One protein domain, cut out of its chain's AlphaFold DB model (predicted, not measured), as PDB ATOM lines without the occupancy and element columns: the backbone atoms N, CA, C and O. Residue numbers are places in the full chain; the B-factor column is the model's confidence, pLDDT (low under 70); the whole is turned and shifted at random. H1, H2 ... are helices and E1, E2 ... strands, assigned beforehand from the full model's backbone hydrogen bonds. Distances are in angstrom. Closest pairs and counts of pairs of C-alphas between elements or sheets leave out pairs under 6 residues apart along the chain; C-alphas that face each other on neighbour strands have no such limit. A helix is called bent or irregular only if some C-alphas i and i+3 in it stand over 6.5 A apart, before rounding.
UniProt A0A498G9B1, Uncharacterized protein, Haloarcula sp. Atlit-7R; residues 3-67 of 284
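Overview. This is residues 3 to 67 of the 284 residues of an uncharacterized protein of Haloarcula sp. Atlit-7R (UniProt A0A498G9B1). A long ribbon of two antiparallel strands, E1 and E2, leads into a head of loops at one end with one short helix, H1. The head is formed by residues 12 to 55, and the ribbon makes much of the length. The 65 printed residues, in the order E1, H1, E2, are mixed, helices and strands, with under half in named elements. The whole is only just loose, close to compact, radius of gyration of the C-alphas 13.0 A, and elongated, spanning 37 by 24 by 18 A.

Arrangement. E1, residues 3 to 11, and E2, residues 56 to 66, are antiparallel at 154 degrees; N 8 and O 60 are 2.9 A apart, within hydrogen-bond range. E2 bends by 52 degrees at residue 59. H1, residues 24 to 33, comes closest to E1 at the C-alphas of Val 11 and Ala 24, 5.5 A. In H1, 4 of 6 O i to N i+4 pairs are within range; it is irregular, C-alphas 25 and 28 being 7.3 A apart.

Along the chain. E1 measures 23.9 A from C-alpha 3 (-36.257, 17.774, 15.186), H1 15.2 A, and E2 26.2 A to C-alpha 66 (-33.073, 11.795, 17.406).

Size, cuts and confidence. The farthest C-alphas, Asn 48 and Pro 67, are 39.1 A apart. Both links are long, and the printed part has no cut. Confidence is under 70 at residues 3 to 5, 35 to 40, 43 to 44 and 64 to 67.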
ATOM      1  N   ASN A   3     -37.334  17.359  16.076       49.41
ATOM      2  CA  ASN A   3     -36.257  17.774  15.186       49.41
ATOM      3  C   ASN A   3     -35.361  18.736  15.962       49.41
ATOM      4  O   ASN A   3     -35.782  19.822  16.364       49.41
ATOM      5  N   HIS A   4     -34.143  18.288  16.254       56.12
ATOM      6  CA  HIS A   4     -33.153  19.105  16.935       56.12
ATOM      7  C   HIS A   4     -32.283  19.777  15.881       56.12
ATOM      8  O   HIS A   4     -31.631  19.097  15.090       56.12
ATOM      9  N   HIS A   5     -32.267  21.105  15.883       58.38
ATOM     10  CA  HIS A   5     -31.386  21.896  15.033       58.38
ATOM     11  C   HIS A   5     -30.165  22.321  15.843       58.38
ATOM     12  O   HIS A   5     -30.294  22.780  16.981       58.38
ATOM     13  N   ASN A   6     -28.981  22.116  15.277       70.62
ATOM     14  CA  ASN A   6     -27.733  22.617  15.833       70.62
ATOM     15  C   ASN A   6     -26.901  23.237  14.713       70.62
ATOM     16  O   ASN A   6     -26.820  22.672  13.620       70.62
ATOM     17  N   ASP A   7     -26.267  24.368  14.996       74.25
ATOM     18  CA  ASP A   7     -25.353  25.013  14.063       74.25
ATOM     19  C   ASP A   7     -23.988  24.339  14.166       74.25
ATOM     20  O   ASP A   7     -23.273  24.437  15.166       74.25
ATOM     21  N   GLU A   8     -23.636  23.581  13.129       80.25
ATOM     22  CA  GLU A   8     -22.355  22.900  13.063       80.25
ATOM     23  C   GLU A   8     -21.352  23.683  12.226       80.25
ATOM     24  O   GLU A   8     -21.606  24.100  11.095       80.25
ATOM     25  N   ARG A   9     -20.149  23.805  12.778       87.38
ATOM     26  CA  ARG A   9     -19.002  24.437  12.136       87.38
ATOM     27  C   ARG A   9     -18.644  23.731  10.825       87.38
ATOM     28  O   ARG A   9     -18.370  22.527  10.826       87.38
ATOM     29  N   THR A  10     -18.575  24.477   9.727       86.19
ATOM     30  CA  THR A  10     -17.963  24.025   8.473       86.19
ATOM     31  C   THR A  10     -16.494  24.420   8.452       86.19
ATOM     32  O   THR A  10     -16.100  25.512   8.873       86.19
ATOM     33  N   VAL A  11     -15.657  23.498   7.991       89.38
ATOM     34  CA  VAL A  11     -14.203  23.650   7.988       89.38
ATOM     35  C   VAL A  11     -13.656  23.497   6.584       89.38
ATOM     36  O   VAL A  11     -14.223  22.766   5.775       89.38
ATOM     37  N   ARG A  12     -12.550  24.176   6.291       87.19
ATOM     38  CA  ARG A  12     -11.826  23.978   5.037       87.19
ATOM     39  C   ARG A  12     -11.085  22.644   5.077       87.19
ATOM     40  O   ARG A  12     -10.465  22.314   6.090       87.19
ATOM     41  N   CYS A  13     -11.135  21.886   3.982       85.69
ATOM     42  CA  CYS A  13     -10.257  20.735   3.823       85.69
ATOM     43  C   CYS A  13      -8.784  21.198   3.878       85.69
ATOM     44  O   CYS A  13      -8.427  22.135   3.162       85.69
ATOM     45  N   PRO A  14      -7.926  20.579   4.708       84.31
ATOM     46  CA  PRO A  14      -6.519  20.971   4.821       84.31
ATOM     47  C   PRO A  14      -5.653  20.493   3.642       84.31
ATOM     48  O   PRO A  14      -4.468  20.809   3.588       84.31
ATOM     49  N   VAL A  15      -6.219  19.720   2.709       83.56
ATOM     50  CA  VAL A  15      -5.510  19.199   1.535       83.56
ATOM     51  C   VAL A  15      -5.338  20.295   0.484       83.56
ATOM     52  O   VAL A  15      -6.318  20.868   0.005       83.56
ATOM     53  N   GLU A  16      -4.092  20.559   0.081       76.50
ATOM     54  CA  GLU A  16      -3.796  21.491  -1.010       76.50
ATOM     55  C   GLU A  16      -4.414  21.007  -2.330       76.50
ATOM     56  O   GLU A  16      -4.139  19.901  -2.789       76.50
ATOM     57  N   GLY A  17      -5.246  21.852  -2.948       74.94
ATOM     58  CA  GLY A  17      -6.013  21.509  -4.153       74.94
ATOM     59  C   GLY A  17      -7.453  21.067  -3.876       74.94
ATOM     60  O   GLY A  17      -8.215  20.877  -4.820       74.94
ATOM     61  N   CYS A  18      -7.858  20.963  -2.605       81.69
ATOM     62  CA  CYS A  18      -9.233  20.676  -2.223       81.69
ATOM     63  C   CYS A  18      -9.966  21.915  -1.699       81.69
ATOM     64  O   CYS A  18      -9.688  22.404  -0.604       81.69
ATOM     65  N   ASP A  19     -10.988  22.365  -2.427       82.56
ATOM     66  CA  ASP A  19     -11.853  23.475  -2.000       82.56
ATOM     67  C   ASP A  19     -13.116  23.008  -1.251       82.56
ATOM     68  O   ASP A  19     -14.071  23.768  -1.070       82.56
ATOM     69  N   ALA A  20     -13.156  21.748  -0.810       84.12
ATOM     70  CA  ALA A  20     -14.299  21.227  -0.077       84.12
ATOM     71  C   ALA A  20     -14.404  21.854   1.321       84.12
ATOM     72  O   ALA A  20     -13.415  22.014   2.041       84.12
ATOM     73  N   THR A  21     -15.642  22.145   1.724       87.44
ATOM     74  CA  THR A  21     -15.980  22.749   3.019       87.44
ATOM     75  C   THR A  21     -16.894  21.835   3.849       87.44
ATOM     76  O   THR A  21     -18.057  22.161   4.108       87.44
ATOM     77  N   PRO A  22     -16.427  20.624   4.224       86.12
ATOM     78  CA  PRO A  22     -17.236  19.687   4.992       86.12
ATOM     79  C   PRO A  22     -17.555  20.218   6.398       86.12
ATOM     80  O   PRO A  22     -16.920  21.131   6.924       86.12
ATOM     81  N   LEU A  23     -18.537  19.593   7.049       87.00
ATOM     82  CA  LEU A  23     -18.766  19.776   8.484       87.00
ATOM     83  C   LEU A  23     -17.531  19.309   9.266       87.00
ATOM     84  O   LEU A  23     -16.912  18.311   8.893       87.00
ATOM     85  N   ALA A  24     -17.219  19.959  10.389       83.88
ATOM     86  CA  ALA A  24     -16.067  19.617  11.227       83.88
ATOM     87  C   ALA A  24     -16.044  18.129  11.623       83.88
ATOM     88  O   ALA A  24     -15.002  17.486  11.559       83.88
ATOM     89  N   ARG A  25     -17.207  17.542  11.937       81.81
ATOM     90  CA  ARG A  25     -17.344  16.103  12.242       81.81
ATOM     91  C   ARG A  25     -17.130  15.178  11.035       81.81
ATOM     92  O   ARG A  25     -16.855  13.995  11.200       81.81
ATOM     93  N   GLY A  26     -17.314  15.698   9.825       81.81
ATOM     94  CA  GLY A  26     -17.271  14.949   8.569       81.81
ATOM     95  C   GLY A  26     -15.950  15.067   7.812       81.81
ATOM     96  O   GLY A  26     -15.783  14.375   6.813       81.81
ATOM     97  N   VAL A  27     -15.017  15.909   8.267       83.44
ATOM     98  CA  VAL A  27     -13.745  16.177   7.577       83.44
ATOM     99  C   VAL A  27     -12.885  14.921   7.404       83.44
ATOM    100  O   VAL A  27     -12.377  14.672   6.317       83.44
ATOM    101  N   ASN A  28     -12.803  14.067   8.429       82.31
ATOM    102  CA  ASN A  28     -12.035  12.822   8.363       82.31
ATOM    103  C   ASN A  28     -12.659  11.842   7.350       82.31
ATOM    104  O   ASN A  28     -11.984  11.296   6.480       82.31
ATOM    105  N   LEU A  29     -13.990  11.705   7.384       81.44
ATOM    106  CA  LEU A  29     -14.718  10.874   6.426       81.44
ATOM    107  C   LEU A  29     -14.586  11.396   4.990       81.44
ATOM    108  O   LEU A  29     -14.517  10.597   4.059       81.44
ATOM    109  N   HIS A  30     -14.570  12.718   4.806       84.25
ATOM    110  CA  HIS A  30     -14.319  13.342   3.513       84.25
ATOM    111  C   HIS A  30     -12.936  12.953   2.983       84.25
ATOM    112  O   HIS A  30     -12.861  12.441   1.871       84.25
ATOM    113  N   ILE A  31     -11.880  13.097   3.791       82.44
ATOM    114  CA  ILE A  31     -10.509  12.761   3.379       82.44
ATOM    115  C   ILE A  31     -10.399  11.283   2.999       82.44
ATOM    116  O   ILE A  31      -9.940  10.975   1.907       82.44
ATOM    117  N   MET A  32     -10.928  10.378   3.826       76.38
ATOM    118  CA  MET A  32     -10.897   8.937   3.547       76.38
ATOM    119  C   MET A  32     -11.681   8.526   2.292       76.38
ATOM    120  O   MET A  32     -11.396   7.483   1.702       76.38
ATOM    121  N   ARG A  33     -12.725   9.276   1.914       77.25
ATOM    122  CA  ARG A  33     -13.584   8.945   0.763       77.25
ATOM    123  C   ARG A  33     -13.137   9.608  -0.532       77.25
ATOM    124  O   ARG A  33     -13.497   9.098  -1.592       77.25
ATOM    125  N   SER A  34     -12.395  10.703  -0.440       78.12
ATOM    126  CA  SER A  34     -11.792  11.390  -1.575       78.12
ATOM    127  C   SER A  34     -10.560  10.629  -2.071       78.12
ATOM    128  O   SER A  34      -9.859   9.974  -1.307       78.12
ATOM    129  N   SER A  35     -10.304  10.696  -3.374       69.38
ATOM    130  CA  SER A  35      -9.106  10.133  -3.998       69.38
ATOM    131  C   SER A  35      -8.616  11.094  -5.073       69.38
ATOM    132  O   SER A  35      -9.424  11.521  -5.899       69.38
ATOM    133  N   GLY A  36      -7.317  11.396  -5.097       64.75
ATOM    134  CA  GLY A  36      -6.753  12.419  -5.987       64.75
ATOM    135  C   GLY A  36      -6.677  13.810  -5.344       64.75
ATOM    136  O   GLY A  36      -7.083  13.997  -4.196       64.75
ATOM    137  N   ASP A  37      -6.076  14.764  -6.060       62.84
ATOM    138  CA  ASP A  37      -5.871  16.155  -5.618       62.84
ATOM    139  C   ASP A  37      -5.250  16.279  -4.215       62.84
ATOM    140  O   ASP A  37      -5.738  17.014  -3.368       62.84
ATOM    141  N   GLY A  38      -4.207  15.488  -3.938       64.94
ATOM    142  CA  GLY A  38      -3.465  15.540  -2.671       64.94
ATOM    143  C   GLY A  38      -4.031  14.695  -1.520       64.94
ATOM    144  O   GLY A  38      -3.349  14.552  -0.510       64.94
ATOM    145  N   HIS A  39      -5.208  14.066  -1.663       68.81
ATOM    146  CA  HIS A  39      -5.830  13.240  -0.605       68.81
ATOM    147  C   HIS A  39      -5.172  11.870  -0.386       68.81
ATOM    148  O   HIS A  39      -5.577  11.133   0.505       68.81
ATOM    149  N   GLY A  40      -4.164  11.512  -1.185       69.81
ATOM    150  CA  GLY A  40      -3.552  10.187  -1.131       69.81
ATOM    151  C   GLY A  40      -4.481   9.069  -1.638       69.81
ATOM    152  O   GLY A  40      -5.467   9.339  -2.340       69.81
ATOM    153  N   PRO A  41      -4.126   7.799  -1.377       70.50
ATOM    154  CA  PRO A  41      -4.969   6.657  -1.704       70.50
ATOM    155  C   PRO A  41      -6.253   6.655  -0.864       70.50
ATOM    156  O   PRO A  41      -6.257   6.982   0.320       70.50
ATOM    157  N   GLN A  42      -7.360   6.253  -1.491       70.25
ATOM    158  CA  GLN A  42      -8.661   6.189  -0.829       70.25
ATOM    159  C   GLN A  42      -8.609   5.251   0.386       70.25
ATOM    160  O   GLN A  42      -8.162   4.110   0.277       70.25
ATOM    161  N   GLY A  43      -9.140   5.707   1.520       66.50
ATOM    162  CA  GLY A  43      -9.189   4.949   2.771       66.50
ATOM    163  C   GLY A  43      -8.050   5.237   3.748       66.50
ATOM    164  O   GLY A  43      -8.122   4.762   4.881       66.50
ATOM    165  N   GLU A  44      -7.064   6.043   3.356       68.25
ATOM    166  CA  GLU A  44      -5.978   6.507   4.219       68.25
ATOM    167  C   GLU A  44      -6.067   8.027   4.405       68.25
ATOM    168  O   GLU A  44      -6.511   8.756   3.520       68.25
ATOM    169  N   VAL A  45      -5.676   8.509   5.585       70.88
ATOM    170  CA  VAL A  45      -5.447   9.939   5.817       70.88
ATOM    171  C   VAL A  45      -3.945  10.154   5.665       70.88
ATOM    172  O   VAL A  45      -3.199   9.522   6.408       70.88
ATOM    173  N   PRO A  46      -3.482  10.992   4.722       76.31
ATOM    174  CA  PRO A  46      -2.054  11.242   4.561       76.31
ATOM    175  C   PRO A  46      -1.397  11.741   5.857       76.31
ATOM    176  O   PRO A  46      -1.895  12.676   6.484       76.31
ATOM    177  N   ASP A  47      -0.254  11.153   6.225       71.69
ATOM    178  CA  ASP A  47       0.452  11.412   7.497       71.69
ATOM    179  C   ASP A  47       0.854  12.883   7.699       71.69
ATOM    180  O   ASP A  47       1.076  13.345   8.818       71.69
ATOM    181  N   ASN A  48       0.962  13.640   6.608       72.81
ATOM    182  CA  ASN A  48       1.319  15.054   6.611       72.81
ATOM    183  C   ASN A  48       0.131  16.001   6.877       72.81
ATOM    184  O   ASN A  48       0.337  17.215   6.911       72.81
ATOM    185  N   LEU A  49      -1.094  15.490   7.049       73.69
ATOM    186  CA  LEU A  49      -2.290  16.293   7.319       73.69
ATOM    187  C   LEU A  49      -2.644  16.279   8.807       73.69
ATOM    188  O   LEU A  49      -3.017  15.252   9.367       73.69
ATOM    189  N   SER A  50      -2.605  17.453   9.441       77.06
ATOM    190  CA  SER A  50      -3.141  17.635  10.795       77.06
ATOM    191  C   SER A  50      -4.626  17.998  10.742       77.06
ATOM    192  O   SER A  50      -5.028  18.914  10.023       77.06
ATOM    193  N   LEU A  51      -5.441  17.295  11.535       77.94
ATOM    194  CA  LEU A  51      -6.878  17.561  11.702       77.94
ATOM    195  C   LEU A  51      -7.198  18.326  12.995       77.94
ATOM    196  O   LEU A  51      -8.361  18.637  13.253       77.94
ATOM    197  N   ASP A  52      -6.182  18.643  13.798       73.06
ATOM    198  CA  ASP A  52      -6.362  19.219  15.132       73.06
ATOM    199  C   ASP A  52      -6.742  20.705  15.074       73.06
ATOM    200  O   ASP A  52      -7.491  21.197  15.914       73.06
ATOM    201  N   ASN A  53      -6.268  21.421  14.047       75.81
ATOM    202  CA  ASN A  53      -6.453  22.865  13.894       75.81
ATOM    203  C   ASN A  53      -7.037  23.216  12.521       75.81
ATOM    204  O   ASN A  53      -6.381  23.830  11.681       75.81
ATOM    205  N   LEU A  54      -8.285  22.811  12.289       83.38
ATOM    206  CA  LEU A  54      -8.989  23.075  11.033       83.38
ATOM    207  C   LEU A  54      -9.566  24.495  10.973       83.38
ATOM    208  O   LEU A  54     -10.287  24.931  11.884       83.38
ATOM    209  N   GLU A  55      -9.290  25.185   9.863       84.38
ATOM    210  CA  GLU A  55      -9.811  26.519   9.560       84.38
ATOM    211  C   GLU A  55     -11.335  26.475   9.422       84.38
ATOM    212  O   GLU A  55     -11.888  25.677   8.667       84.38
ATOM    213  N   THR A  56     -12.020  27.348  10.157       87.12
ATOM    214  CA  THR A  56     -13.479  27.495  10.083       87.12
ATOM    215  C   THR A  56     -13.847  28.475   8.998       87.12
ATOM    216  O   THR A  56     -13.394  29.614   9.028       87.12
ATOM    217  N   VAL A  57     -14.706  28.043   8.085       87.06
ATOM    218  CA  VAL A  57     -15.153  28.858   6.947       87.06
ATOM    219  C   VAL A  57     -16.634  29.221   7.033       87.06
ATOM    220  O   VAL A  57     -17.110  30.032   6.243       87.06
ATOM    221  N   GLY A  58     -17.360  28.661   8.001       84.69
ATOM    222  CA  GLY A  58     -18.742  29.026   8.279       84.69
ATOM    223  C   GLY A  58     -19.424  28.090   9.268       84.69
ATOM    224  O   GLY A  58     -18.788  27.296   9.965       84.69
ATOM    225  N   GLU A  59     -20.747  28.191   9.296       83.19
ATOM    226  CA  GLU A  59     -21.644  27.364  10.094       83.19
ATOM    227  C   GLU A  59     -22.791  26.898   9.195       83.19
ATOM    228  O   GLU A  59     -23.212  27.606   8.274       83.19
ATOM    229  N   ARG A  60     -23.252  25.668   9.411       80.50
ATOM    230  CA  ARG A  60     -24.384  25.084   8.702       80.50
ATOM    231  C   ARG A  60     -25.338  24.492   9.724       80.50
ATOM    232  O   ARG A  60     -24.938  23.638  10.510       80.50
ATOM    233  N   GLU A  61     -26.597  24.904   9.646       72.06
ATOM    234  CA  GLU A  61     -27.669  24.313  10.439       72.06
ATOM    235  C   GLU A  61     -27.851  22.848  10.028       72.06
ATOM    236  O   GLU A  61     -28.009  22.509   8.845       72.06
ATOM    237  N   VAL A  62     -27.776  21.962  11.013       71.38
ATOM    238  CA  VAL A  62     -27.963  20.528  10.841       71.38
ATOM    239  C   VAL A  62     -29.177  20.107  11.645       71.38
ATOM    240  O   VAL A  62     -29.218  20.239  12.866       71.38
ATOM    241  N   GLU A  63     -30.149  19.547  10.938       70.38
ATOM    242  CA  GLU A  63     -31.274  18.850  11.538       70.38
ATOM    243  C   GLU A  63     -30.839  17.434  11.922       70.38
ATOM    244  O   GLU A  63     -30.329  16.662  11.103       70.38
ATOM    245  N   MET A  64     -31.002  17.108  13.197       60.19
ATOM    246  CA  MET A  64     -30.745  15.788  13.741       60.19
ATOM    247  C   MET A  64     -32.055  15.174  14.212       60.19
ATOM    248  O   MET A  64     -32.683  15.651  15.159       60.19
ATOM    249  N   ASP A  65     -32.435  14.086  13.549       54.47
ATOM    250  CA  ASP A  65     -33.582  13.274  13.931       54.47
ATOM    251  C   ASP A  65     -33.136  12.279  15.011       54.47
ATOM    252  O   ASP A  65     -32.563  11.218  14.732       54.47
ATOM    253  N   TYR A  66     -33.295  12.681  16.272       48.66
ATOM    254  CA  TYR A  66     -33.073  11.795  17.406       48.66
ATOM    255  C   TYR A  66     -34.377  11.036  17.693       48.66
ATOM    256  O   TYR A  66     -35.381  11.667  18.030       48.66
ATOM    257  N   PRO A  67     -34.395   9.693  17.603       46.78
ATOM    258  CA  PRO A  67     -35.585   8.932  17.954       46.78
ATOM    259  C   PRO A  67     -35.901   9.099  19.448       46.78
ATOM    260  O   PRO A  67     -35.011   9.001  20.293       46.78
TER     261      PRO A  67